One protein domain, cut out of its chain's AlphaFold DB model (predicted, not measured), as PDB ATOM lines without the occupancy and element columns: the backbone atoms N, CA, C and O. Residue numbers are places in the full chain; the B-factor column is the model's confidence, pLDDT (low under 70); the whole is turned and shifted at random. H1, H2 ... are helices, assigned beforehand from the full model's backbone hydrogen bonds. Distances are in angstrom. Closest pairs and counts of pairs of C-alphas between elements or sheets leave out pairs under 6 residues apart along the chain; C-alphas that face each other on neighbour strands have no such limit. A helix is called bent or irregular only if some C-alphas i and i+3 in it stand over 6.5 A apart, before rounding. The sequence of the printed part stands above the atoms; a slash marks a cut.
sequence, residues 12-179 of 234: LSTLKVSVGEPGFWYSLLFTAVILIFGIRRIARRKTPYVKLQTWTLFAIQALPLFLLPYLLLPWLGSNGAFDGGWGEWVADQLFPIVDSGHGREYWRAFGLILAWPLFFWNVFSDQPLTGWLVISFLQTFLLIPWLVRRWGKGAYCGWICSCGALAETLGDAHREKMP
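Overview. This is residues 12 to 179 of the 234 residues of the protein "4Fe-4S binding protein" of Planctomycetes bacterium (UniProt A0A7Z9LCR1). A long helical hairpin, H2 and H3, makes one side of the domain, and the bent helix H6 runs along the opposite side; H5 bridges H3 and arm H6a, while H7 bridges H3 and arm H6b. H8 packs on both helices of the hairpin, H1 crosses the H3 end away from the hairpin's turn, H4 meets the beginning of H6a near that end, and H9 lies at the other end of the domain, touching no helix. The printed part has 168 residues with nine named helices, H1 to H9 in order, and no named strand; its class is all helix. It is compact, with a radius of gyration of the C-alphas of 17.4 A and spans of 51 by 38 by 28 A.

Along the chain. H1 is residues 12 to 18, beginning at C-alpha 12 (137.077, 244.801, 215.300). H2 is residues 22 to 45, 34.3 A long, and H3 residues 48 to 78, 40.8 A, ending at C-alpha 78 (128.856, 237.199, 218.489). H3 has a kink of 38 degrees near residue 67 and is only just irregular: C-alphas 70 and 73 are 6.9 A apart. H4 is residues 85 to 94, 14.8 A, and H5 residues 106 to 112. H6, residues 130 to 151, was assigned as one helix by its hydrogen bonds but is bent, with C-alphas 141 and 144 6.6 A apart; its arms are H6a, residues 130 to 141, 16.4 A, and H6b, residues 144 to 151, 10.4 A. H7 is residues 154 to 159, H8 residues 162 to 169, and H9 residues 171 to 177, ending at C-alpha 177 (150.431, 229.614, 176.158). H9 is irregular: C-alphas 173 and 176 are 7.9 A apart.

Arrangement. H3 is the hub, touching five helices. H2 and H3 form a hairpin at a shallow tilt of 19 degrees, their closest C-alphas, Ile 42 and Lys 51, 5.6 A apart. H3 touches H1 with residues 70 to 78 alone, about perpendicular at 78 degrees, closest at the C-alphas of Ser 18 and Tyr 70, 5.7 A. H5 touches H3, closest at the C-alphas of Pro 69 and Trp 107, 4.9 A. H5 and H6a only just touch, with 3 pairs of C-alphas within 8 A, the closest being Gly 111 and Ser 136, 7.6 A. H4 and H6a touch only at their ends, closest at the C-alphas of Gln 93 and Gly 131, 4.9 A. H7 touches H6b, closest at the C-alphas of Val 148 and Ala 155, 6.2 A, and H3, closest at those of Leu 57 and Trp 159, 5.7 A. H8 touches H2, closest at the C-alphas of Gly 38 and Thr 169, 4.9 A, and H3, closest at those of Leu 57 and Ala 165, 5.4 A. H8 and H9 meet only through their link. H3 is apart from H6a and H6b. Every O i to N i+4 pair is within hydrogen-bond range in H1, H2, H4, H6a, H6b, H7 and H8; H3 has 20 of 27, H5 0 of 3 with 4 of 4 O i to N i+3 pairs, and H9 1 of 3 with 2 of 4.

Size, cuts and confidence. The C-alphas farthest apart are those of Gly 84 and Pro 179, 55.7 A. The printed part has no cut. The links H4 to H5, 11 residues, and H5 to H6, 17 residues, are long. The mean pLDDT of the printed part is 91.0, and residues 126 to 127 are under 70.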
ATOM      1  N   LEU A  12     135.636 244.793 215.037       83.31
ATOM      2  CA  LEU A  12     137.077 244.801 215.300       83.31
ATOM      3  C   LEU A  12     137.530 243.595 216.132       83.31
ATOM      4  O   LEU A  12     138.579 243.020 215.838       83.31
ATOM      5  N   SER A  13     136.751 243.190 217.141       82.06
ATOM      6  CA  SER A  13     137.043 241.971 217.908       82.06
ATOM      7  C   SER A  13     136.892 240.722 217.038       82.06
ATOM      8  O   SER A  13     137.762 239.853 217.065       82.06
ATOM      9  N   THR A  14     135.869 240.696 216.183       86.69
ATOM     10  CA  THR A  14     135.661 239.643 215.182       86.69
ATOM     11  C   THR A  14     136.855 239.537 214.230       86.69
ATOM     12  O   THR A  14     137.444 238.470 214.066       86.69
ATOM     13  N   LEU A  15     137.281 240.661 213.647       88.69
ATOM     14  CA  LEU A  15     138.406 240.689 212.715       88.69
ATOM     15  C   LEU A  15     139.708 240.203 213.365       88.69
ATOM     16  O   LEU A  15     140.483 239.500 212.724       88.69
ATOM     17  N   LYS A  16     139.940 240.540 214.639       88.62
ATOM     18  CA  LYS A  16     141.130 240.100 215.380       88.62
ATOM     19  C   LYS A  16     141.240 238.574 215.438       88.62
ATOM     20  O   LYS A  16     142.342 238.053 215.296       88.62
ATOM     21  N   VAL A  17     140.122 237.877 215.638       86.62
ATOM     22  CA  VAL A  17     140.083 236.407 215.646       86.62
ATOM     23  C   VAL A  17     140.251 235.867 214.227       86.62
ATOM     24  O   VAL A  17     141.120 235.028 214.002       86.62
ATOM     25  N   SER A  18     139.520 236.412 213.249       89.12
ATOM     26  CA  SER A  18     139.586 235.955 211.852       89.12
ATOM     27  C   SER A  18     140.981 236.087 211.232       89.12
ATOM     28  O   SER A  18     141.398 235.221 210.475       89.12
ATOM     29  N   VAL A  19     141.746 237.127 211.577       91.00
ATOM     30  CA  VAL A  19     143.132 237.315 211.098       91.00
ATOM     31  C   VAL A  19     144.080 236.204 211.579       91.00
ATOM     32  O   VAL A  19     145.100 235.948 210.934       91.00
ATOM     33  N   GLY A  20     143.750 235.536 212.688       87.81
ATOM     34  CA  GLY A  20     144.490 234.379 213.192       87.81
ATOM     35  C   GLY A  20     144.252 233.094 212.394       87.81
ATOM     36  O   GLY A  20     145.020 232.144 212.537       87.81
ATOM     37  N   GLU A  21     143.230 233.049 211.536       87.38
ATOM     38  CA  GLU A  21     142.900 231.865 210.745       87.38
ATOM     39  C   GLU A  21     143.683 231.848 209.417       87.38
ATOM     40  O   GLU A  21     143.614 232.804 208.637       87.38
ATOM     41  N   PRO A  22     144.384 230.751 209.068       89.06
ATOM     42  CA  PRO A  22     145.100 230.655 207.791       89.06
ATOM     43  C   PRO A  22     144.193 230.862 206.568       89.06
ATOM     44  O   PRO A  22     144.599 231.447 205.559       89.06
ATOM     45  N   GLY A  23     142.937 230.414 206.667       88.56
ATOM     46  CA  GLY A  23     141.947 230.556 205.605       88.56
ATOM     47  C   GLY A  23     141.599 232.015 205.279       88.56
ATOM     48  O   GLY A  23     141.301 232.318 204.115       88.56
ATOM     49  N   PHE A  24     141.685 232.924 206.259       93.69
ATOM     50  CA  PHE A  24     141.429 234.351 206.061       93.69
ATOM     51  C   PHE A  24     142.414 234.937 205.054       93.69
ATOM     52  O   PHE A  24     142.008 235.548 204.064       93.69
ATOM     53  N   TRP A  25     143.708 234.683 205.256       94.31
ATOM     54  CA  TRP A  25     144.770 235.177 204.381       94.31
ATOM     55  C   TRP A  25     144.699 234.575 202.983       94.31
ATOM     56  O   TRP A  25     144.880 235.294 201.999       94.31
ATOM     57  N   TYR A  26     144.375 233.285 202.881       92.88
ATOM     58  CA  TYR A  26     144.156 232.637 201.588       92.88
ATOM     59  C   TYR A  26     143.021 233.312 200.806       92.88
ATOM     60  O   TYR A  26     143.183 233.672 199.638       92.88
ATOM     61  N   SER A  27     141.887 233.541 201.466       93.62
ATOM     62  CA  SER A  27     140.689 234.109 200.839       93.62
ATOM     63  C   SER A  27     140.862 235.595 200.516       93.62
ATOM     64  O   SER A  27     140.423 236.059 199.461       93.62
ATOM     65  N   LEU A  28     141.567 236.339 201.375       96.19
ATOM     66  CA  LEU A  28     141.958 237.725 201.134       96.19
ATOM     67  C   LEU A  28     142.878 237.832 199.915       96.19
ATOM     68  O   LEU A  28     142.633 238.656 199.033       96.19
ATOM     69  N   LEU A  29     143.898 236.974 199.829       96.06
ATOM     70  CA  LEU A  29     144.807 236.931 198.687       96.06
ATOM     71  C   LEU A  29     144.048 236.614 197.395       96.06
ATOM     72  O   LEU A  29     144.225 237.313 196.399       96.06
ATOM     73  N   PHE A  30     143.163 235.614 197.414       94.56
ATOM     74  CA  PHE A  30     142.322 235.268 196.264       94.56
ATOM     75  C   PHE A  30     141.482 236.461 195.796       94.56
ATOM     76  O   PHE A  30     141.466 236.798 194.611       94.56
ATOM     77  N   THR A  31     140.838 237.142 196.744       97.00
ATOM     78  CA  THR A  31     140.015 238.329 196.488       97.00
ATOM     79  C   THR A  31     140.845 239.469 195.897       97.00
ATOM     80  O   THR A  31     140.445 240.071 194.899       97.00
ATOM     81  N   ALA A  32     142.031 239.729 196.454       97.56
ATOM     82  CA  ALA A  32     142.942 240.759 195.970       97.56
ATOM     83  C   ALA A  32     143.443 240.460 194.549       97.56
ATOM     84  O   ALA A  32     143.430 241.342 193.689       97.56
ATOM     85  N   VAL A  33     143.833 239.215 194.267       97.00
ATOM     86  CA  VAL A  33     144.291 238.796 192.936       97.00
ATOM     87  C   VAL A  33     143.164 238.939 191.910       97.00
ATOM     88  O   VAL A  33     143.376 239.546 190.860       97.00
ATOM     89  N   ILE A  34     141.954 238.462 192.216       97.06
ATOM     90  CA  ILE A  34     140.797 238.593 191.316       97.06
ATOM     91  C   ILE A  34     140.471 240.067 191.053       97.06
ATOM     92  O   ILE A  34     140.194 240.425 189.909       97.06
ATOM     93  N   LEU A  35     140.567 240.941 192.058       97.62
ATOM     94  CA  LEU A  35     140.350 242.377 191.880       97.62
ATOM     95  C   LEU A  35     141.415 243.012 190.978       97.62
ATOM     96  O   LEU A  35     141.086 243.639 189.971       97.62
ATOM     97  N   ILE A  36     142.696 242.831 191.312       97.62
ATOM     98  CA  ILE A  36     143.818 243.467 190.607       97.62
ATOM     99  C   ILE A  36     143.860 243.007 189.146       97.62
ATOM    100  O   ILE A  36     143.916 243.825 188.222       97.62
ATOM    101  N   PHE A  37     143.816 241.693 188.913       97.50
ATOM    102  CA  PHE A  37     143.845 241.148 187.557       97.50
ATOM    103  C   PHE A  37     142.507 241.320 186.836       97.50
ATOM    104  O   PHE A  37     142.502 241.471 185.615       97.50
ATOM    105  N   GLY A  38     141.392 241.399 187.561       96.81
ATOM    106  CA  GLY A  38     140.085 241.744 187.010       96.81
ATOM    107  C   GLY A  38     140.046 243.158 186.438       96.81
ATOM    108  O   GLY A  38     139.646 243.343 185.289       96.81
ATOM    109  N   ILE A  39     140.554 244.153 187.169       97.06
ATOM    110  CA  ILE A  39     140.672 245.533 186.672       97.06
ATOM    111  C   ILE A  39     141.548 245.571 185.412       97.06
ATOM    112  O   ILE A  39     141.162 246.168 184.404       97.06
ATOM    113  N   ARG A  40     142.689 244.867 185.420       96.25
ATOM    114  CA  ARG A  40     143.557 244.739 184.235       96.25
ATOM    115  C   ARG A  40     142.829 244.088 183.056       96.25
ATOM    116  O   ARG A  40     142.941 244.572 181.931       96.25
ATOM    117  N   ARG A  41     142.055 243.025 183.290       95.88
ATOM    118  CA  ARG A  41     141.251 242.348 182.260       95.88
ATOM    119  C   ARG A  41     140.230 243.299 181.632       95.88
ATOM    120  O   ARG A  41     140.144 243.369 180.406       95.88
ATOM    121  N   ILE A  42     139.507 244.065 182.451       96.62
ATOM    122  CA  ILE A  42     138.529 245.064 181.993       96.62
ATOM    123  C   ILE A  42     139.218 246.129 181.133       96.62
ATOM    124  O   ILE A  42     138.739 246.435 180.040       96.62
ATOM    125  N   ALA A  43     140.368 246.638 181.581       95.75
ATOM    126  CA  ALA A  43     141.136 247.645 180.853       95.75
ATOM    127  C   ALA A  43     141.655 247.140 179.492       95.75
ATOM    128  O   ALA A  43     141.709 247.918 178.539       95.75
ATOM    129  N   ARG A  44     142.001 245.848 179.377       94.44
ATOM    130  CA  ARG A  44     142.463 245.232 178.119       94.44
ATOM    131  C   ARG A  44     141.335 244.942 177.136       94.44
ATOM    132  O   ARG A  44     141.471 245.245 175.957       94.44
ATOM    133  N   ARG A  45     140.247 244.313 177.595       93.88
ATOM    134  CA  ARG A  45     139.181 243.815 176.708       93.88
ATOM    135  C   ARG A  45     138.148 244.887 176.359       93.88
ATOM    136  O   ARG A  45     137.619 244.856 175.258       93.88
ATOM    137  N   LYS A  46     137.864 245.822 177.277       93.06
ATOM    138  CA  LYS A  46     136.954 246.972 177.084       93.06
ATOM    139  C   LYS A  46     135.552 246.624 176.549       93.06
ATOM    140  O   LYS A  46     134.920 247.453 175.905       93.06
ATOM    141  N   THR A  47     135.034 245.428 176.840       96.31
ATOM    142  CA  THR A  47     133.668 245.030 176.460       96.31
ATOM    143  C   THR A  47     132.719 245.034 177.664       96.31
ATOM    144  O   THR A  47     133.139 244.709 178.783       96.31
ATOM    145  N   PRO A  48     131.423 245.354 177.467       96.06
ATOM    146  CA  PRO A  48     130.436 245.339 178.549       96.06
ATOM    147  C   PRO A  48     130.266 243.940 179.153       96.06
ATOM    148  O   PRO A  48     130.126 243.809 180.367       96.06
ATOM    149  N   TYR A  49     130.371 242.895 178.326       94.88
ATOM    150  CA  TYR A  49     130.324 241.504 178.767       94.88
ATOM    151  C   TYR A  49     131.433 241.178 179.779       94.88
ATOM    152  O   TYR A  49     131.146 240.707 180.876       94.88
ATOM    153  N   VAL A  50     132.700 241.480 179.452       95.31
ATOM    154  CA  VAL A  50     133.833 241.196 180.352       95.31
ATOM    155  C   VAL A  50     133.739 242.023 181.626       95.31
ATOM    156  O   VAL A  50     134.064 241.519 182.701       95.31
ATOM    157  N   LYS A  51     133.267 243.272 181.530       96.44
ATOM    158  CA  LYS A  51     133.028 244.121 182.700       96.44
ATOM    159  C   LYS A  51     132.016 243.477 183.647       96.44
ATOM    160  O   LYS A  51     132.331 243.322 184.823       96.44
ATOM    161  N   LEU A  52     130.850 243.071 183.141       96.75
ATOM    162  CA  LEU A  52     129.814 242.432 183.952       96.75
ATOM    163  C   LEU A  52     130.322 241.124 184.563       96.75
ATOM    164  O   LEU A  52     130.286 240.975 185.778       96.75
ATOM    165  N   GLN A  53     130.886 240.234 183.745       96.12
ATOM    166  CA  GLN A  53     131.401 238.945 184.203       96.12
ATOM    167  C   GLN A  53     132.454 239.107 185.306       96.12
ATOM    168  O   GLN A  53     132.403 238.428 186.325       96.12
ATOM    169  N   THR A  54     133.403 240.029 185.131       96.75
ATOM    170  CA  THR A  54     134.487 240.244 186.098       96.75
ATOM    171  C   THR A  54     133.965 240.803 187.419       96.75
ATOM    172  O   THR A  54     134.399 240.351 188.475       96.75
ATOM    173  N   TRP A  55     133.013 241.740 187.382       97.50
ATOM    174  CA  TRP A  55     132.393 242.254 188.603       97.50
ATOM    175  C   TRP A  55     131.527 241.211 189.305       97.50
ATOM    176  O   TRP A  55     131.579 241.134 190.527       97.50
ATOM    177  N   THR A  56     130.795 240.374 188.564       96.81
ATOM    178  CA  THR A  56     130.048 239.249 189.144       96.81
ATOM    179  C   THR A  56     130.990 238.272 189.849       96.81
ATOM    180  O   THR A  56     130.770 237.938 191.009       96.81
ATOM    181  N   LEU A  57     132.081 237.873 189.189       96.56
ATOM    182  CA  LEU A  57     133.083 236.970 189.758       96.56
ATOM    183  C   LEU A  57     133.764 237.568 190.995       96.56
ATOM    184  O   LEU A  57     133.933 236.879 192.000       96.56
ATOM    185  N   PHE A  58     134.117 238.855 190.950       97.50
ATOM    186  CA  PHE A  58     134.664 239.554 192.110       97.50
ATOM    187  C   PHE A  58     133.650 239.636 193.255       97.50
ATOM    188  O   PHE A  58     134.015 239.364 194.392       97.50
ATOM    189  N   ALA A  59     132.385 239.957 192.977       97.12
ATOM    190  CA  ALA A  59     131.346 240.042 193.997       97.12
ATOM    191  C   ALA A  59     131.117 238.690 194.685       97.12
ATOM    192  O   ALA A  59     131.018 238.640 195.908       97.12
ATOM    193  N   ILE A  60     131.102 237.589 193.930       96.31
ATOM    194  CA  ILE A  60     130.972 236.240 194.496       96.31
ATOM    195  C   ILE A  60     132.227 235.844 195.288       96.31
ATOM    196  O   ILE A  60     132.125 235.209 196.332       96.31
ATOM    197  N   GLN A  61     133.421 236.257 194.868       96.38
ATOM    198  CA  GLN A  61     134.617 236.019 195.673       96.38
ATOM    199  C   GLN A  61     134.622 236.850 196.970       96.38
ATOM    200  O   GLN A  61     134.910 236.334 198.045       96.38
ATOM    201  N   ALA A  62     134.318 238.142 196.880       96.81
ATOM    202  CA  ALA A  62     134.442 239.067 197.996       96.81
ATOM    203  C   ALA A  62     133.325 238.890 199.030       96.81
ATOM    204  O   ALA A  62     133.586 238.990 200.225       96.81
ATOM    205  N   LEU A  63     132.088 238.629 198.591       96.12
ATOM    206  CA  LEU A  63     130.927 238.575 199.477       96.12
ATOM    207  C   LEU A  63     130.767 237.182 200.112       96.12
ATOM    208  O   LEU A  63     131.129 237.040 201.279       96.12
ATOM    209  N   PRO A  64     130.290 236.131 199.417       95.06
ATOM    210  CA  PRO A  64     130.062 234.837 200.055       95.06
ATOM    211  C   PRO A  64     131.346 234.047 200.352       95.06
ATOM    212  O   PRO A  64     131.333 233.220 201.257       95.06
ATOM    213  N   LEU A  65     132.452 234.284 199.634       94.06
ATOM    214  CA  LEU A  65     133.709 233.535 199.809       94.06
ATOM    215  C   LEU A  65     134.792 234.273 200.610       94.06
ATOM    216  O   LEU A  65     135.902 233.765 200.750       94.06
ATOM    217  N   PHE A  66     134.504 235.452 201.155       95.50
ATOM    218  CA  PHE A  66     135.433 236.138 202.053       95.50
ATOM    219  C   PHE A  66     134.689 236.845 203.183       95.50
ATOM    220  O   PHE A  66     134.839 236.471 204.345       95.50
ATOM    221  N   LEU A  67     133.833 237.812 202.854       95.19
ATOM    222  CA  LEU A  67     133.142 238.623 203.855       95.19
ATOM    223  C   LEU A  67     132.173 237.798 204.710       95.19
ATOM    224  O   LEU A  67     132.114 237.976 205.922       95.19
ATOM    225  N   LEU A  68     131.428 236.882 204.092       94.69
ATOM    226  CA  LEU A  68     130.442 236.048 204.771       94.69
ATOM    227  C   LEU A  68     131.068 235.145 205.855       94.69
ATOM    228  O   LEU A  68     130.663 235.279 207.008       94.69
ATOM    229  N   PRO A  69     132.051 234.274 205.550       93.56
ATOM    230  CA  PRO A  69     132.616 233.352 206.536       93.56
ATOM    231  C   PRO A  69     133.526 234.018 207.568       93.56
ATOM    232  O   PRO A  69     133.548 233.567 208.706       93.56
ATOM    233  N   TYR A  70     134.265 235.074 207.202       93.12
ATOM    234  CA  TYR A  70     135.264 235.666 208.104       93.12
ATOM    235  C   TYR A  70     134.808 236.929 208.825       93.12
ATOM    236  O   TYR A  70     135.491 237.366 209.751       93.12
ATOM    237  N   LEU A  71     133.700 237.546 208.412       92.75
ATOM    238  CA  LEU A  71     133.208 238.759 209.057       92.75
ATOM    239  C   LEU A  71     131.733 238.661 209.425       92.75
ATOM    240  O   LEU A  71     131.413 238.782 210.600       92.75
ATOM    241  N   LEU A  72     130.838 238.424 208.461       93.31
ATOM    242  CA  LEU A  72     129.394 238.516 208.704       93.31
ATOM    243  C   LEU A  72     128.882 237.414 209.630       93.31
ATOM    244  O   LEU A  72     128.223 237.730 210.613       93.31
ATOM    245  N   LEU A  73     129.169 236.143 209.338       93.12
ATOM    246  CA  LEU A  73     128.693 235.025 210.158       93.12
ATOM    247  C   LEU A  73     129.288 235.050 211.577       93.12
ATOM    248  O   LEU A  73     128.509 234.971 212.525       93.12
ATOM    249  N   PRO A  74     130.607 235.253 211.762       91.69
ATOM    250  CA  PRO A  74     131.174 235.434 213.092       91.69
ATOM    251  C   PRO A  74     130.582 236.614 213.869       91.69
ATOM    252  O   PRO A  74     130.246 236.478 215.044       91.69
ATOM    253  N   TRP A  75     130.403 237.764 213.210       91.44
ATOM    254  CA  TRP A  75     129.822 238.948 213.836       91.44
ATOM    255  C   TRP A  75     128.363 238.708 214.243       91.44
ATOM    256  O   TRP A  75     127.978 239.035 215.364       91.44
ATOM    257  N   LEU A  76     127.562 238.076 213.381       90.94
ATOM    258  CA  LEU A  76     126.189 237.674 213.699       90.94
ATOM    259  C   LEU A  76     126.148 236.714 214.892       90.94
ATOM    260  O   LEU A  76     125.362 236.930 215.813       90.94
ATOM    261  N   GLY A  77     127.026 235.709 214.913       88.31
ATOM    262  CA  GLY A  77     127.143 234.781 216.037       88.31
ATOM    263  C   GLY A  77     127.512 235.484 217.340       88.31
ATOM    264  O   GLY A  77     126.882 235.248 218.361       88.31
ATOM    265  N   SER A  78     128.457 236.428 217.303       87.31
ATOM    266  CA  SER A  78     128.856 237.199 218.489       87.31
ATOM    267  C   SER A  78     127.759 238.120 219.043       87.31
ATOM    268  O   SER A  78     127.826 238.504 220.208       87.31
ATOM    269  N   ASN A  79     126.757 238.455 218.222       88.12
ATOM    270  CA  ASN A  79     125.580 239.239 218.606       88.12
ATOM    271  C   ASN A  79     124.349 238.366 218.908       88.12
ATOM    272  O   ASN A  79     123.234 238.881 218.972       88.12
ATOM    273  N   GLY A  80     124.536 237.055 219.055       86.06
ATOM    274  CA  GLY A  80     123.494 236.118 219.463       86.06
ATOM    275  C   GLY A  80     122.497 235.722 218.374       86.06
ATOM    276  O   GLY A  80     121.422 235.207 218.674       86.06
ATOM    277  N   ALA A  81     122.834 235.903 217.092       87.81
ATOM    278  CA  ALA A  81     121.973 235.466 215.984       87.81
ATOM    279  C   ALA A  81     121.764 233.937 215.931       87.81
ATOM    280  O   ALA A  81     120.847 233.467 215.255       87.81
ATOM    281  N   PHE A  82     122.614 233.169 216.623       89.44
ATOM    282  CA  PHE A  82     122.581 231.706 216.673       89.44
ATOM    283  C   PHE A  82     122.323 231.157 218.085       89.44
ATOM    284  O   PHE A  82     122.526 229.967 218.302       89.44
ATOM    285  N   ASP A  83     121.870 232.002 219.020       86.25
ATOM    286  CA  ASP A  83     121.648 231.631 220.430       86.25
ATOM    287  C   ASP A  83     120.242 231.060 220.690       86.25
ATOM    288  O   ASP A  83     119.936 230.650 221.808       86.25
ATOM    289  N   GLY A  84     119.356 231.076 219.689       88.94
ATOM    290  CA  GLY A  84     118.008 230.538 219.837       88.94
ATOM    291  C   GLY A  84     117.178 230.490 218.554       88.94
ATOM    292  O   GLY A  84     117.464 231.143 217.544       88.94
ATOM    293  N   GLY A  85     116.081 229.736 218.622       90.88
ATOM    294  CA  GLY A  85     115.025 229.720 217.612       90.88
ATOM    295  C   GLY A  85     115.470 229.152 216.263       90.88
ATOM    296  O   GLY A  85     116.140 228.126 216.180       90.88
ATOM    297  N   TRP A  86     115.062 229.806 215.174       88.94
ATOM    298  CA  TRP A  86     115.371 229.337 213.819       88.94
ATOM    299  C   TRP A  86     116.857 229.505 213.456       88.94
ATOM    300  O   TRP A  86     117.380 228.718 212.670       88.94
ATOM    301  N   GLY A  87     117.532 230.515 214.018       87.88
ATOM    302  CA  GLY A  87     118.941 230.803 213.744       87.88
ATOM    303  C   GLY A  87     119.863 229.725 214.304       87.88
ATOM    304  O   GLY A  87     120.748 229.253 213.593       87.88
ATOM    305  N   GLU A  88     119.598 229.277 215.533       88.69
ATOM    306  CA  GLU A  88     120.283 228.138 216.155       88.69
ATOM    307  C   GLU A  88     120.084 226.857 215.335       88.69
ATOM    308  O   GLU A  88     121.062 226.214 214.964       88.69
ATOM    309  N   TRP A  89     118.845 226.550 214.926       90.62
ATOM    310  CA  TRP A  89     118.565 225.376 214.091       90.62
ATOM    311  C   TRP A  89     119.357 225.387 212.773       90.62
ATOM    312  O   TRP A  89     119.951 224.376 212.398       90.62
ATOM    313  N   VAL A  90     119.408 226.524 212.066       90.38
ATOM    314  CA  VAL A  90     120.213 226.649 210.838       90.38
ATOM    315  C   VAL A  90     121.702 226.487 211.147       90.38
ATOM    316  O   VAL A  90     122.409 225.800 210.405       90.38
ATOM    317  N   ALA A  91     122.184 227.107 212.224       89.50
ATOM    318  CA  ALA A  91     123.581 227.025 212.616       89.50
ATOM    319  C   ALA A  91     123.980 225.594 212.979       89.50
ATOM    320  O   ALA A  91     125.035 225.149 212.557       89.50
ATOM    321  N   ASP A  92     123.131 224.827 213.649       89.81
ATOM    322  CA  ASP A  92     123.416 223.430 213.981       89.81
ATOM    323  C   ASP A  92     123.438 222.525 212.748       89.81
ATOM    324  O   ASP A  92     124.162 221.534 212.718       89.81
ATOM    325  N   GLN A  93     122.699 222.878 211.693       89.50
ATOM    326  CA  GLN A  93     122.715 222.148 210.424       89.50
ATOM    327  C   GLN A  93     123.884 222.525 209.501       89.50
ATOM    328  O   GLN A  93     124.184 221.760 208.581       89.50
ATOM    329  N   LEU A  94     124.527 223.685 209.693       89.75
ATOM    330  CA  LEU A  94     125.542 224.216 208.767       89.75
ATOM    331  C   LEU A  94     126.907 224.511 209.409       89.75
ATOM    332  O   LEU A  94     127.934 224.455 208.732       89.75
ATOM    333  N   PHE A  95     126.950 224.823 210.695       91.44
ATOM    334  CA  PHE A  95     128.121 225.329 211.407       91.44
ATOM    335  C   PHE A  95     128.278 224.585 212.744       91.44
ATOM    336  O   PHE A  95     127.695 224.999 213.754       91.44
ATOM    337  N   PRO A  96     129.063 223.492 212.776       88.56
ATOM    338  CA  PRO A  96     129.276 222.730 213.998       88.56
ATOM    339  C   PRO A  96     129.985 223.591 215.051       88.56
ATOM    340  O   PRO A  96     130.787 224.470 214.711       88.56
ATOM    341  N   ILE A  97     129.669 223.333 216.319       87.75
ATOM    342  CA  ILE A  97     130.253 224.018 217.475       87.75
ATOM    343  C   ILE A  97     131.666 223.480 217.714       87.75
ATOM    344  O   ILE A  97     131.884 222.268 217.695       87.75
ATOM    345  N   VAL A  98     132.617 224.385 217.930       85.69
ATOM    346  CA  VAL A  98     134.031 224.076 218.176       85.69
ATOM    347  C   VAL A  98     134.594 224.993 219.256       85.69
ATOM    348  O   VAL A  98     134.201 226.149 219.361       85.69
ATOM    349  N   ASP A  99     135.573 224.512 220.019       81.69
ATOM    350  CA  ASP A  99     136.220 225.308 221.076       81.69
ATOM    351  C   ASP A  99     137.207 226.363 220.534       81.69
ATOM    352  O   ASP A  99     137.801 227.130 221.292       81.69
ATOM    353  N   SER A 100     137.422 226.401 219.216       77.81
ATOM    354  CA  SER A 100     138.409 227.250 218.550       77.81
ATOM    355  C   SER A 100     137.770 228.359 217.703       77.81
ATOM    356  O   SER A 100     136.607 228.294 217.299       77.81
ATOM    357  N   GLY A 101     138.543 229.416 217.436       83.38
ATOM    358  CA  GLY A 101     138.115 230.538 216.595       83.38
ATOM    359  C   GLY A 101     136.907 231.279 217.172       83.38
ATOM    360  O   GLY A 101     136.980 231.851 218.259       83.38
ATOM    361  N   HIS A 102     135.802 231.276 216.424       83.81
ATOM    362  CA  HIS A 102     134.560 231.991 216.751       83.81
ATOM    363  C   HIS A 102     133.496 231.127 217.445       83.81
ATOM    364  O   HIS A 102     132.333 231.523 217.507       83.81
ATOM    365  N   GLY A 103     133.852 229.928 217.917       84.69
ATOM    366  CA  GLY A 103     132.921 228.997 218.570       84.69
ATOM    367  C   GLY A 103     132.136 228.098 217.605       84.69
ATOM    368  O   GLY A 103     131.554 227.100 218.021       84.69
ATOM    369  N   ARG A 104     132.118 228.425 216.306       88.69
ATOM    370  CA  ARG A 104     131.527 227.613 215.230       88.69
ATOM    371  C   ARG A 104     132.363 227.705 213.951       88.69
ATOM    372  O   ARG A 104     132.993 228.728 213.677       88.69
ATOM    373  N   GLU A 105     132.331 226.660 213.127       89.38
ATOM    374  CA  GLU A 105     133.093 226.589 211.866       89.38
ATOM    375  C   GLU A 105     132.413 227.331 210.695       89.38
ATOM    376  O   GLU A 105     131.957 226.728 209.719       89.38
ATOM    377  N   TYR A 106     132.366 228.665 210.750       91.38
ATOM    378  CA  TYR A 106     131.710 229.490 209.721       91.38
ATOM    379  C   TYR A 106     132.344 229.394 208.323       91.38
ATOM    380  O   TYR A 106     131.667 229.623 207.318       91.38
ATOM    381  N   TRP A 107     133.615 228.989 208.228       89.44
ATOM    382  CA  TRP A 107     134.311 228.751 206.957       89.44
ATOM    383  C   TRP A 107     133.621 227.690 206.084       89.44
ATOM    384  O   TRP A 107     133.741 227.725 204.859       89.44
ATOM    385  N   ARG A 108     132.815 226.791 206.669       90.31
ATOM    386  CA  ARG A 108     132.013 225.817 205.909       90.31
ATOM    387  C   ARG A 108     131.049 226.471 204.923       90.31
ATOM    388  O   ARG A 108     130.697 225.839 203.927       90.31
ATOM    389  N   ALA A 109     130.691 227.744 205.135       92.56
ATOM    390  CA  ALA A 109     129.871 228.539 204.221       92.56
ATOM    391  C   ALA A 109     130.441 228.612 202.791       92.56
ATOM    392  O   ALA A 109     129.678 228.843 201.854       92.56
ATOM    393  N   PHE A 110     131.736 228.341 202.585       91.62
ATOM    394  CA  PHE A 110     132.306 228.188 201.243       91.62
ATOM    395  C   PHE A 110     131.559 227.167 200.382       91.62
ATOM    396  O   PHE A 110     131.415 227.383 199.177       91.62
ATOM    397  N   GLY A 111     131.019 226.110 200.994       89.94
ATOM    398  CA  GLY A 111     130.217 225.101 200.307       89.94
ATOM    399  C   GLY A 111     128.915 225.635 199.702       89.94
ATOM    400  O   GLY A 111     128.342 224.990 198.833       89.94
ATOM    401  N   LEU A 112     128.441 226.828 200.087       91.88
ATOM    402  CA  LEU A 112     127.274 227.451 199.445       91.88
ATOM    403  C   LEU A 112     127.558 227.853 197.992       91.88
ATOM    404  O   LEU A 112     126.644 227.886 197.169       91.88
ATOM    405  N   ILE A 113     128.820 228.151 197.676       92.88
ATOM    406  CA  ILE A 113     129.257 228.543 196.334       92.88
ATOM    407  C   ILE A 113     130.054 227.424 195.673       92.88
ATOM    408  O   ILE A 113     129.842 227.139 194.495       92.88
ATOM    409  N   LEU A 114     130.971 226.795 196.409       91.62
ATOM    410  CA  LEU A 114     131.823 225.713 195.929       91.62
ATOM    411  C   LEU A 114     131.099 224.381 196.119       91.62
ATOM    412  O   LEU A 114     131.090 223.817 197.208       91.62
ATOM    413  N   ALA A 115     130.485 223.883 195.051       90.06
ATOM    414  CA  ALA A 115     129.742 222.633 195.099       90.06
ATOM    415  C   ALA A 115     130.679 221.431 195.270       90.06
ATOM    416  O   ALA A 115     131.853 221.462 194.889       90.06
ATOM    417  N   TRP A 116     130.147 220.323 195.774       88.94
ATOM    418  CA  TRP A 116     130.852 219.045 195.752       88.94
ATOM    419  C   TRP A 116     131.109 218.603 194.289       88.94
ATOM    420  O   TRP A 116     130.221 218.765 193.444       88.94
ATOM    421  N   PRO A 117     132.292 218.063 193.930       85.81
ATOM    422  CA  PRO A 117     133.411 217.649 194.785       85.81
ATOM    423  C   PRO A 117     134.477 218.731 195.037       85.81
ATOM    424  O   PRO A 117     135.490 218.440 195.668       85.81
ATOM    425  N   LEU A 118     134.288 219.965 194.552       84.81
ATOM    426  CA  LEU A 118     135.286 221.032 194.687       84.81
ATOM    427  C   LEU A 118     135.504 221.423 196.157       84.81
ATOM    428  O   LEU A 118     136.640 221.639 196.570       84.81
ATOM    429  N   PHE A 119     134.429 221.467 196.951       86.25
ATOM    430  CA  PHE A 119     134.508 221.629 198.402       86.25
ATOM    431  C   PHE A 119     134.181 220.323 199.121       86.25
ATOM    432  O   PHE A 119     133.043 220.039 199.489       86.25
ATOM    433  N   PHE A 120     135.207 219.497 199.298       83.81
ATOM    434  CA  PHE A 120     135.055 218.149 199.836       83.81
ATOM    435  C   PHE A 120     134.817 218.138 201.366       83.81
ATOM    436  O   PHE A 120     134.109 217.269 201.868       83.81
ATOM    437  N   TRP A 121     135.298 219.143 202.109       81.12
ATOM    438  CA  TRP A 121     135.245 219.202 203.583       81.12
ATOM    439  C   TRP A 121     133.845 219.158 204.220       81.12
ATOM    440  O   TRP A 121     133.710 218.747 205.373       81.12
ATOM    441  N   ASN A 122     132.800 219.569 203.497       85.44
ATOM    442  CA  ASN A 122     131.420 219.529 204.000       85.44
ATOM    443  C   ASN A 122     130.776 218.143 203.928       85.44
ATOM    444  O   ASN A 122     129.808 217.886 204.636       85.44
ATOM    445  N   VAL A 123     131.319 217.259 203.094       83.56
ATOM    446  CA  VAL A 123     130.877 215.866 202.993       83.56
ATOM    447  C   VAL A 123     131.837 214.958 203.763       83.56
ATOM    448  O   VAL A 123     131.414 214.046 204.455       83.56
ATOM    449  N   PHE A 124     133.138 215.230 203.703       76.94
ATOM    450  CA  PHE A 124     134.189 214.363 204.235       76.94
ATOM    451  C   PHE A 124     134.628 214.712 205.669       76.94
ATOM    452  O   PHE A 124     135.813 214.666 205.989       76.94
ATOM    453  N   SER A 125     133.680 215.048 206.548       73.81
ATOM    454  CA  SER A 125     133.936 215.268 207.978       73.81
ATOM    455  C   SER A 125     133.626 214.026 208.823       73.81
ATOM    456  O   SER A 125     132.957 213.086 208.378       73.81
ATOM    457  N   ASP A 126     134.132 213.999 210.058       66.44
ATOM    458  CA  ASP A 126     133.824 212.942 211.032       66.44
ATOM    459  C   ASP A 126     132.362 212.933 211.461       66.44
ATOM    460  O   ASP A 126     131.772 211.867 211.619       66.44
ATOM    461  N   GLN A 127     131.761 214.116 211.537       68.50
ATOM    462  CA  GLN A 127     130.338 214.306 211.775       68.50
ATOM    463  C   GLN A 127     129.765 215.094 210.590       68.50
ATOM    464  O   GLN A 127     129.875 216.324 210.558       68.50
ATOM    465  N   PRO A 128     129.248 214.418 209.548       76.00
ATOM    466  CA  PRO A 128     128.630 215.110 208.429       76.00
ATOM    467  C   PRO A 128     127.310 215.719 208.891       76.00
ATOM    468  O   PRO A 128     126.419 215.031 209.389       76.00
ATOM    469  N   LEU A 129     127.174 217.027 208.711       86.06
ATOM    470  CA  LEU A 129     125.917 217.698 208.989       86.06
ATOM    471  C   LEU A 129     124.916 217.375 207.881       86.06
ATOM    472  O   LEU A 129     125.208 217.540 206.693       86.06
ATOM    473  N   THR A 130     123.717 216.943 208.270       86.38
ATOM    474  CA  THR A 130     122.651 216.568 207.331       86.38
ATOM    475  C   THR A 130     122.334 217.703 206.359       86.38
ATOM    476  O   THR A 130     122.200 217.462 205.158       86.38
ATOM    477  N   GLY A 131     122.309 218.950 206.847       88.44
ATOM    478  CA  GLY A 131     122.141 220.139 206.011       88.44
ATOM    479  C   GLY A 131     123.156 220.220 204.867       88.44
ATOM    480  O   GLY A 131     122.772 220.431 203.716       88.44
ATOM    481  N   TRP A 132     124.439 219.963 205.135       90.88
ATOM    482  CA  TRP A 132     125.478 219.977 204.104       90.88
ATOM    483  C   TRP A 132     125.385 218.829 203.106       90.88
ATOM    484  O   TRP A 132     125.651 219.049 201.921       90.88
ATOM    485  N   LEU A 133     124.993 217.629 203.540       89.94
ATOM    486  CA  LEU A 133     124.770 216.502 202.628       89.94
ATOM    487  C   LEU A 133     123.634 216.809 201.644       89.94
ATOM    488  O   LEU A 133     123.787 216.600 200.439       89.94
ATOM    489  N   VAL A 134     122.529 217.375 202.142       92.38
ATOM    490  CA  VAL A 134     121.393 217.791 201.311       92.38
ATOM    491  C   VAL A 134     121.802 218.912 200.358       92.38
ATOM    492  O   VAL A 134     121.578 218.792 199.154       92.38
ATOM    493  N   ILE A 135     122.456 219.971 200.848       93.19
ATOM    494  CA  ILE A 135     122.912 221.087 200.003       93.19
ATOM    495  C   ILE A 135     123.865 220.592 198.911       93.19
ATOM    496  O   ILE A 135     123.661 220.922 197.744       93.19
ATOM    497  N   SER A 136     124.845 219.755 199.258       91.94
ATOM    498  CA  SER A 136     125.814 219.213 198.295       91.94
ATOM    499  C   SER A 136     125.117 218.383 197.218       91.94
ATOM    500  O   SER A 136     125.400 218.537 196.030       91.94
ATOM    501  N   PHE A 137     124.154 217.543 197.610       92.69
ATOM    502  CA  PHE A 137     123.370 216.756 196.666       92.69
ATOM    503  C   PHE A 137     122.548 217.648 195.724       92.69
ATOM    504  O   PHE A 137     122.622 217.506 194.501       92.69
ATOM    505  N   LEU A 138     121.801 218.612 196.271       95.38
ATOM    506  CA  LEU A 138     120.975 219.528 195.482       95.38
ATOM    507  C   LEU A 138     121.831 220.381 194.533       95.38
ATOM    508  O   LEU A 138     121.484 220.538 193.362       95.38
ATOM    509  N   GLN A 139     122.964 220.904 195.003       93.88
ATOM    510  CA  GLN A 139     123.873 221.705 194.187       93.88
ATOM    511  C   GLN A 139     124.445 220.895 193.019       93.88
ATOM    512  O   GLN A 139     124.356 221.334 191.869       93.88
ATOM    513  N   THR A 140     125.007 219.714 193.291       91.69
ATOM    514  CA  THR A 140     125.731 218.935 192.279       91.69
ATOM    515  C   THR A 140     124.803 218.213 191.309       91.69
ATOM    516  O   THR A 140     125.095 218.181 190.115       91.69
ATOM    517  N   PHE A 141     123.686 217.649 191.778       93.19
ATOM    518  CA  PHE A 141     122.821 216.809 190.940       93.19
ATOM    519  C   PHE A 141     121.616 217.545 190.352       93.19
ATOM    520  O   PHE A 141     121.102 217.119 189.317       93.19
ATOM    521  N   LEU A 142     121.176 218.657 190.948       95.12
ATOM    522  CA  LEU A 142     120.021 219.411 190.449       95.12
ATOM    523  C   LEU A 142     120.425 220.780 189.906       95.12
ATOM    524  O   LEU A 142     120.187 221.062 188.731       95.12
ATOM    525  N   LEU A 143     121.067 221.616 190.727       94.06
ATOM    526  CA  LEU A 143     121.322 223.021 190.408       94.06
ATOM    527  C   LEU A 143     122.334 223.173 189.272       94.06
ATOM    528  O   LEU A 143     122.028 223.831 188.279       94.06
ATOM    529  N   ILE A 144     123.512 222.548 189.372       93.44
ATOM    530  CA  ILE A 144     124.548 222.647 188.334       93.44
ATOM    531  C   ILE A 144     124.065 222.047 187.003       93.44
ATOM    532  O   ILE A 144     124.170 222.739 185.987       93.44
ATOM    533  N   PRO A 145     123.482 220.831 186.943       93.62
ATOM    534  CA  PRO A 145     122.968 220.284 185.689       93.62
ATOM    535  C   PRO A 145     121.847 221.133 185.088       93.62
ATOM    536  O   PRO A 145     121.793 221.305 183.869       93.62
ATOM    537  N   TRP A 146     120.969 221.707 185.917       95.62
ATOM    538  CA  TRP A 146     119.954 222.654 185.457       95.62
ATOM    539  C   TRP A 146     120.569 223.929 184.871       95.62
ATOM    540  O   TRP A 146     120.218 224.315 183.752       95.62
ATOM    541  N   LEU A 147     121.540 224.523 185.566       94.69
ATOM    542  CA  LEU A 147     122.274 225.706 185.122       94.69
ATOM    543  C   LEU A 147     122.974 225.444 183.776       94.69
ATOM    544  O   LEU A 147     122.861 226.236 182.840       94.69
ATOM    545  N   VAL A 148     123.639 224.292 183.647       94.44
ATOM    546  CA  VAL A 148     124.349 223.886 182.425       94.44
ATOM    547  C   VAL A 148     123.389 223.640 181.264       94.44
ATOM    548  O   VAL A 148     123.695 224.030 180.139       94.44
ATOM    549  N   ARG A 149     122.212 223.048 181.500       94.56
ATOM    550  CA  ARG A 149     121.195 222.873 180.449       94.56
ATOM    551  C   ARG A 149     120.631 224.203 179.947       94.56
ATOM    552  O   ARG A 149     120.287 224.300 178.776       94.56
ATOM    553  N   ARG A 150     120.517 225.214 180.815       95.44
ATOM    554  CA  ARG A 150     119.899 226.504 180.468       95.44
ATOM    555  C   ARG A 150     120.873 227.498 179.831       95.44
ATOM    556  O   ARG A 150     120.470 228.201 178.907       95.44
ATOM    557  N   TRP A 151     122.113 227.559 180.322       93.88
ATOM    558  CA  TRP A 151     123.117 228.567 179.940       93.88
ATOM    559  C   TRP A 151     124.437 227.978 179.416       93.88
ATOM    560  O   TRP A 151     125.340 228.720 179.034       93.88
ATOM    561  N   GLY A 152     124.565 226.652 179.369       93.19
ATOM    562  CA  GLY A 152     125.749 225.959 178.871       93.19
ATOM    563  C   GLY A 152     126.816 225.684 179.935       93.19
ATOM    564  O   GLY A 152     126.725 226.079 181.097       93.19
ATOM    565  N   LYS A 153     127.880 224.987 179.518       85.00
ATOM    566  CA  LYS A 153     128.939 224.459 180.403       85.00
ATOM    567  C   LYS A 153     129.746 225.545 181.134       85.00
ATOM    568  O   LYS A 153     130.350 225.266 182.162       85.00
ATOM    569  N   GLY A 154     129.750 226.775 180.619       86.12
ATOM    570  CA  GLY A 154     130.477 227.909 181.196       86.12
ATOM    571  C   GLY A 154     129.719 228.671 182.283       86.12
ATOM    572  O   GLY A 154     130.281 229.601 182.852       86.12
ATOM    573  N   ALA A 155     128.468 228.313 182.585       91.88
ATOM    574  CA  ALA A 155     127.643 229.081 183.513       91.88
ATOM    575  C   ALA A 155     128.191 229.054 184.950       91.88
ATOM    576  O   ALA A 155     128.319 230.097 185.576       91.88
ATOM    577  N   TYR A 156     128.592 227.887 185.462       92.19
ATOM    578  CA  TYR A 156     129.143 227.792 186.817       92.19
ATOM    579  C   TYR A 156     130.586 228.309 186.879       92.19
ATOM    580  O   TYR A 156     130.893 229.250 187.610       92.19
ATOM    581  N   CYS A 157     131.481 227.745 186.061       90.31
ATOM    582  CA  CYS A 157     132.899 228.103 186.094       90.31
ATOM    583  C   CYS A 157     133.161 229.545 185.636       90.31
ATOM    584  O   CYS A 157     134.037 230.202 186.173       90.31
ATOM    585  N   GLY A 158     132.411 230.066 184.667       91.50
ATOM    586  CA  GLY A 158     132.645 231.401 184.118       91.50
ATOM    587  C   GLY A 158     131.977 232.539 184.887       91.50
ATOM    588  O   GLY A 158     132.315 233.690 184.624       91.50
ATOM    589  N   TRP A 159     131.035 232.251 185.793       94.25
ATOM    590  CA  TRP A 159     130.246 233.295 186.463       94.25
ATOM    591  C   TRP A 159     130.117 233.146 187.974       94.25
ATOM    592  O   TRP A 159     129.756 234.126 188.608       94.25
ATOM    593  N   ILE A 160     130.390 231.969 188.549       94.00
ATOM    594  CA  ILE A 160     130.116 231.682 189.968       94.00
ATOM    595  C   ILE A 160     131.361 231.160 190.694       94.00
ATOM    596  O   ILE A 160     131.701 231.627 191.776       94.00
ATOM    597  N   CYS A 161     132.059 230.188 190.113       93.00
ATOM    598  CA  CYS A 161     133.164 229.502 190.776       93.00
ATOM    599  C   CYS A 161     134.398 230.408 190.961       93.00
ATOM    600  O   CYS A 161     134.888 230.993 189.994       93.00
ATOM    601  N   SER A 162     134.999 230.415 192.155       91.94
ATOM    602  CA  SER A 162     136.231 231.177 192.443       91.94
ATOM    603  C   SER A 162     137.440 230.734 191.613       91.94
ATOM    604  O   SER A 162     138.189 231.565 191.104       91.94
ATOM    605  N   CYS A 163     137.619 229.426 191.411       91.62
ATOM    606  CA  CYS A 163     138.683 228.898 190.551       91.62
ATOM    607  C   CYS A 163     138.561 229.434 189.118       91.62
ATOM    608  O   CYS A 163     139.552 229.796 188.483       91.62
ATOM    609  N   GLY A 164     137.327 229.530 188.622       92.31
ATOM    610  CA  GLY A 164     137.044 230.115 187.323       92.31
ATOM    611  C   GLY A 164     137.198 231.637 187.301       92.31
ATOM    612  O   GLY A 164     137.696 232.168 186.313       92.31
ATOM    613  N   ALA A 165     136.911 232.333 188.407       94.81
ATOM    614  CA  ALA A 165     137.226 233.755 188.553       94.81
ATOM    615  C   ALA A 165     138.717 234.031 188.337       94.81
ATOM    616  O   ALA A 165     139.083 234.957 187.611       94.81
ATOM    617  N   LEU A 166     139.582 233.196 188.912       95.00
ATOM    618  CA  LEU A 166     141.025 233.302 188.727       95.00
ATOM    619  C   LEU A 166     141.447 232.972 187.284       95.00
ATOM    620  O   LEU A 166     142.263 233.688 186.700       95.00
ATOM    621  N   ALA A 167     140.857 231.936 186.682       93.88
ATOM    622  CA  ALA A 167     141.123 231.562 185.293       93.88
ATOM    623  C   ALA A 167     140.713 232.665 184.301       93.88
ATOM    624  O   ALA A 167     141.447 232.958 183.357       93.88
ATOM    625  N   GLU A 168     139.575 233.317 184.533       94.31
ATOM    626  CA  GLU A 168     139.077 234.399 183.685       94.31
ATOM    627  C   GLU A 168     139.816 235.720 183.912       94.31
ATOM    628  O   GLU A 168     139.902 236.523 182.992       94.31
ATOM    629  N   THR A 169     140.372 235.974 185.100       95.06
ATOM    630  CA  THR A 169     141.086 237.228 185.402       95.06
ATOM    631  C   THR A 169     142.592 237.110 185.181       95.06
ATOM    632  O   THR A 169     143.128 237.654 184.213       95.06
ATOM    633  N   LEU A 170     143.288 236.388 186.056       94.62
ATOM    634  CA  LEU A 170     144.734 236.171 185.990       94.62
ATOM    635  C   LEU A 170     145.119 235.326 184.764       94.62
ATOM    636  O   LEU A 170     146.097 235.626 184.070       94.62
ATOM    637  N   GLY A 171     144.331 234.287 184.479       92.00
ATOM    638  CA  GLY A 171     144.585 233.348 183.385       92.00
ATOM    639  C   GLY A 171     144.345 233.918 181.982       92.00
ATOM    640  O   GLY A 171     144.979 233.459 181.034       92.00
ATOM    641  N   ASP A 172     143.520 234.961 181.828       90.75
ATOM    642  CA  ASP A 172     143.185 235.553 180.517       90.75
ATOM    643  C   ASP A 172     144.422 236.027 179.738       90.75
ATOM    644  O   ASP A 172     144.460 235.923 178.517       90.75
ATOM    645  N   ALA A 173     145.467 236.482 180.438       89.00
ATOM    646  CA  ALA A 173     146.722 236.916 179.815       89.00
ATOM    647  C   ALA A 173     147.570 235.765 179.248       89.00
ATOM    648  O   ALA A 173     148.493 235.999 178.478       89.00
ATOM    649  N   HIS A 174     147.313 234.537 179.693       91.25
ATOM    650  CA  HIS A 174     148.175 233.378 179.472       91.25
ATOM    651  C   HIS A 174     147.499 232.302 178.621       91.25
ATOM    652  O   HIS A 174     148.063 231.230 178.425       91.25
ATOM    653  N   ARG A 175     146.296 232.573 178.106       87.06
ATOM    654  CA  ARG A 175     145.458 231.566 177.447       87.06
ATOM    655  C   ARG A 175     146.079 231.004 176.166       87.06
ATOM    656  O   ARG A 175     145.895 229.833 175.861       87.06
ATOM    657  N   GLU A 176     146.859 231.818 175.466       86.81
ATOM    658  CA  GLU A 176     147.602 231.434 174.258       86.81
ATOM    659  C   GLU A 176     148.792 230.505 174.530       86.81
ATOM    660  O   GLU A 176     149.225 229.786 173.636       86.81
ATOM    661  N   LYS A 177     149.299 230.470 175.769       89.50
ATOM    662  CA  LYS A 177     150.431 229.614 176.158       89.50
ATOM    663  C   LYS A 177     150.014 228.163 176.395       89.50
ATOM    664  O   LYS A 177     150.870 227.322 176.661       89.50
ATOM    665  N   MET A 178     148.712 227.866 176.349       84.50
ATOM    666  CA  MET A 178     148.217 226.513 176.551       84.50
ATOM    667  C   MET A 178     148.673 225.622 175.384       84.50
ATOM    668  O   MET A 178     148.434 225.965 174.225       84.50
ATOM    669  N   PRO A 179     149.336 224.489 175.654       86.94
ATOM    670  CA  PRO A 179     149.772 223.593 174.598       86.94
ATOM    671  C   PRO A 179     148.572 222.885 173.953       86.94
ATOM    672  O   PRO A 179     147.655 222.420 174.632       86.94
TER     673      PRO A 179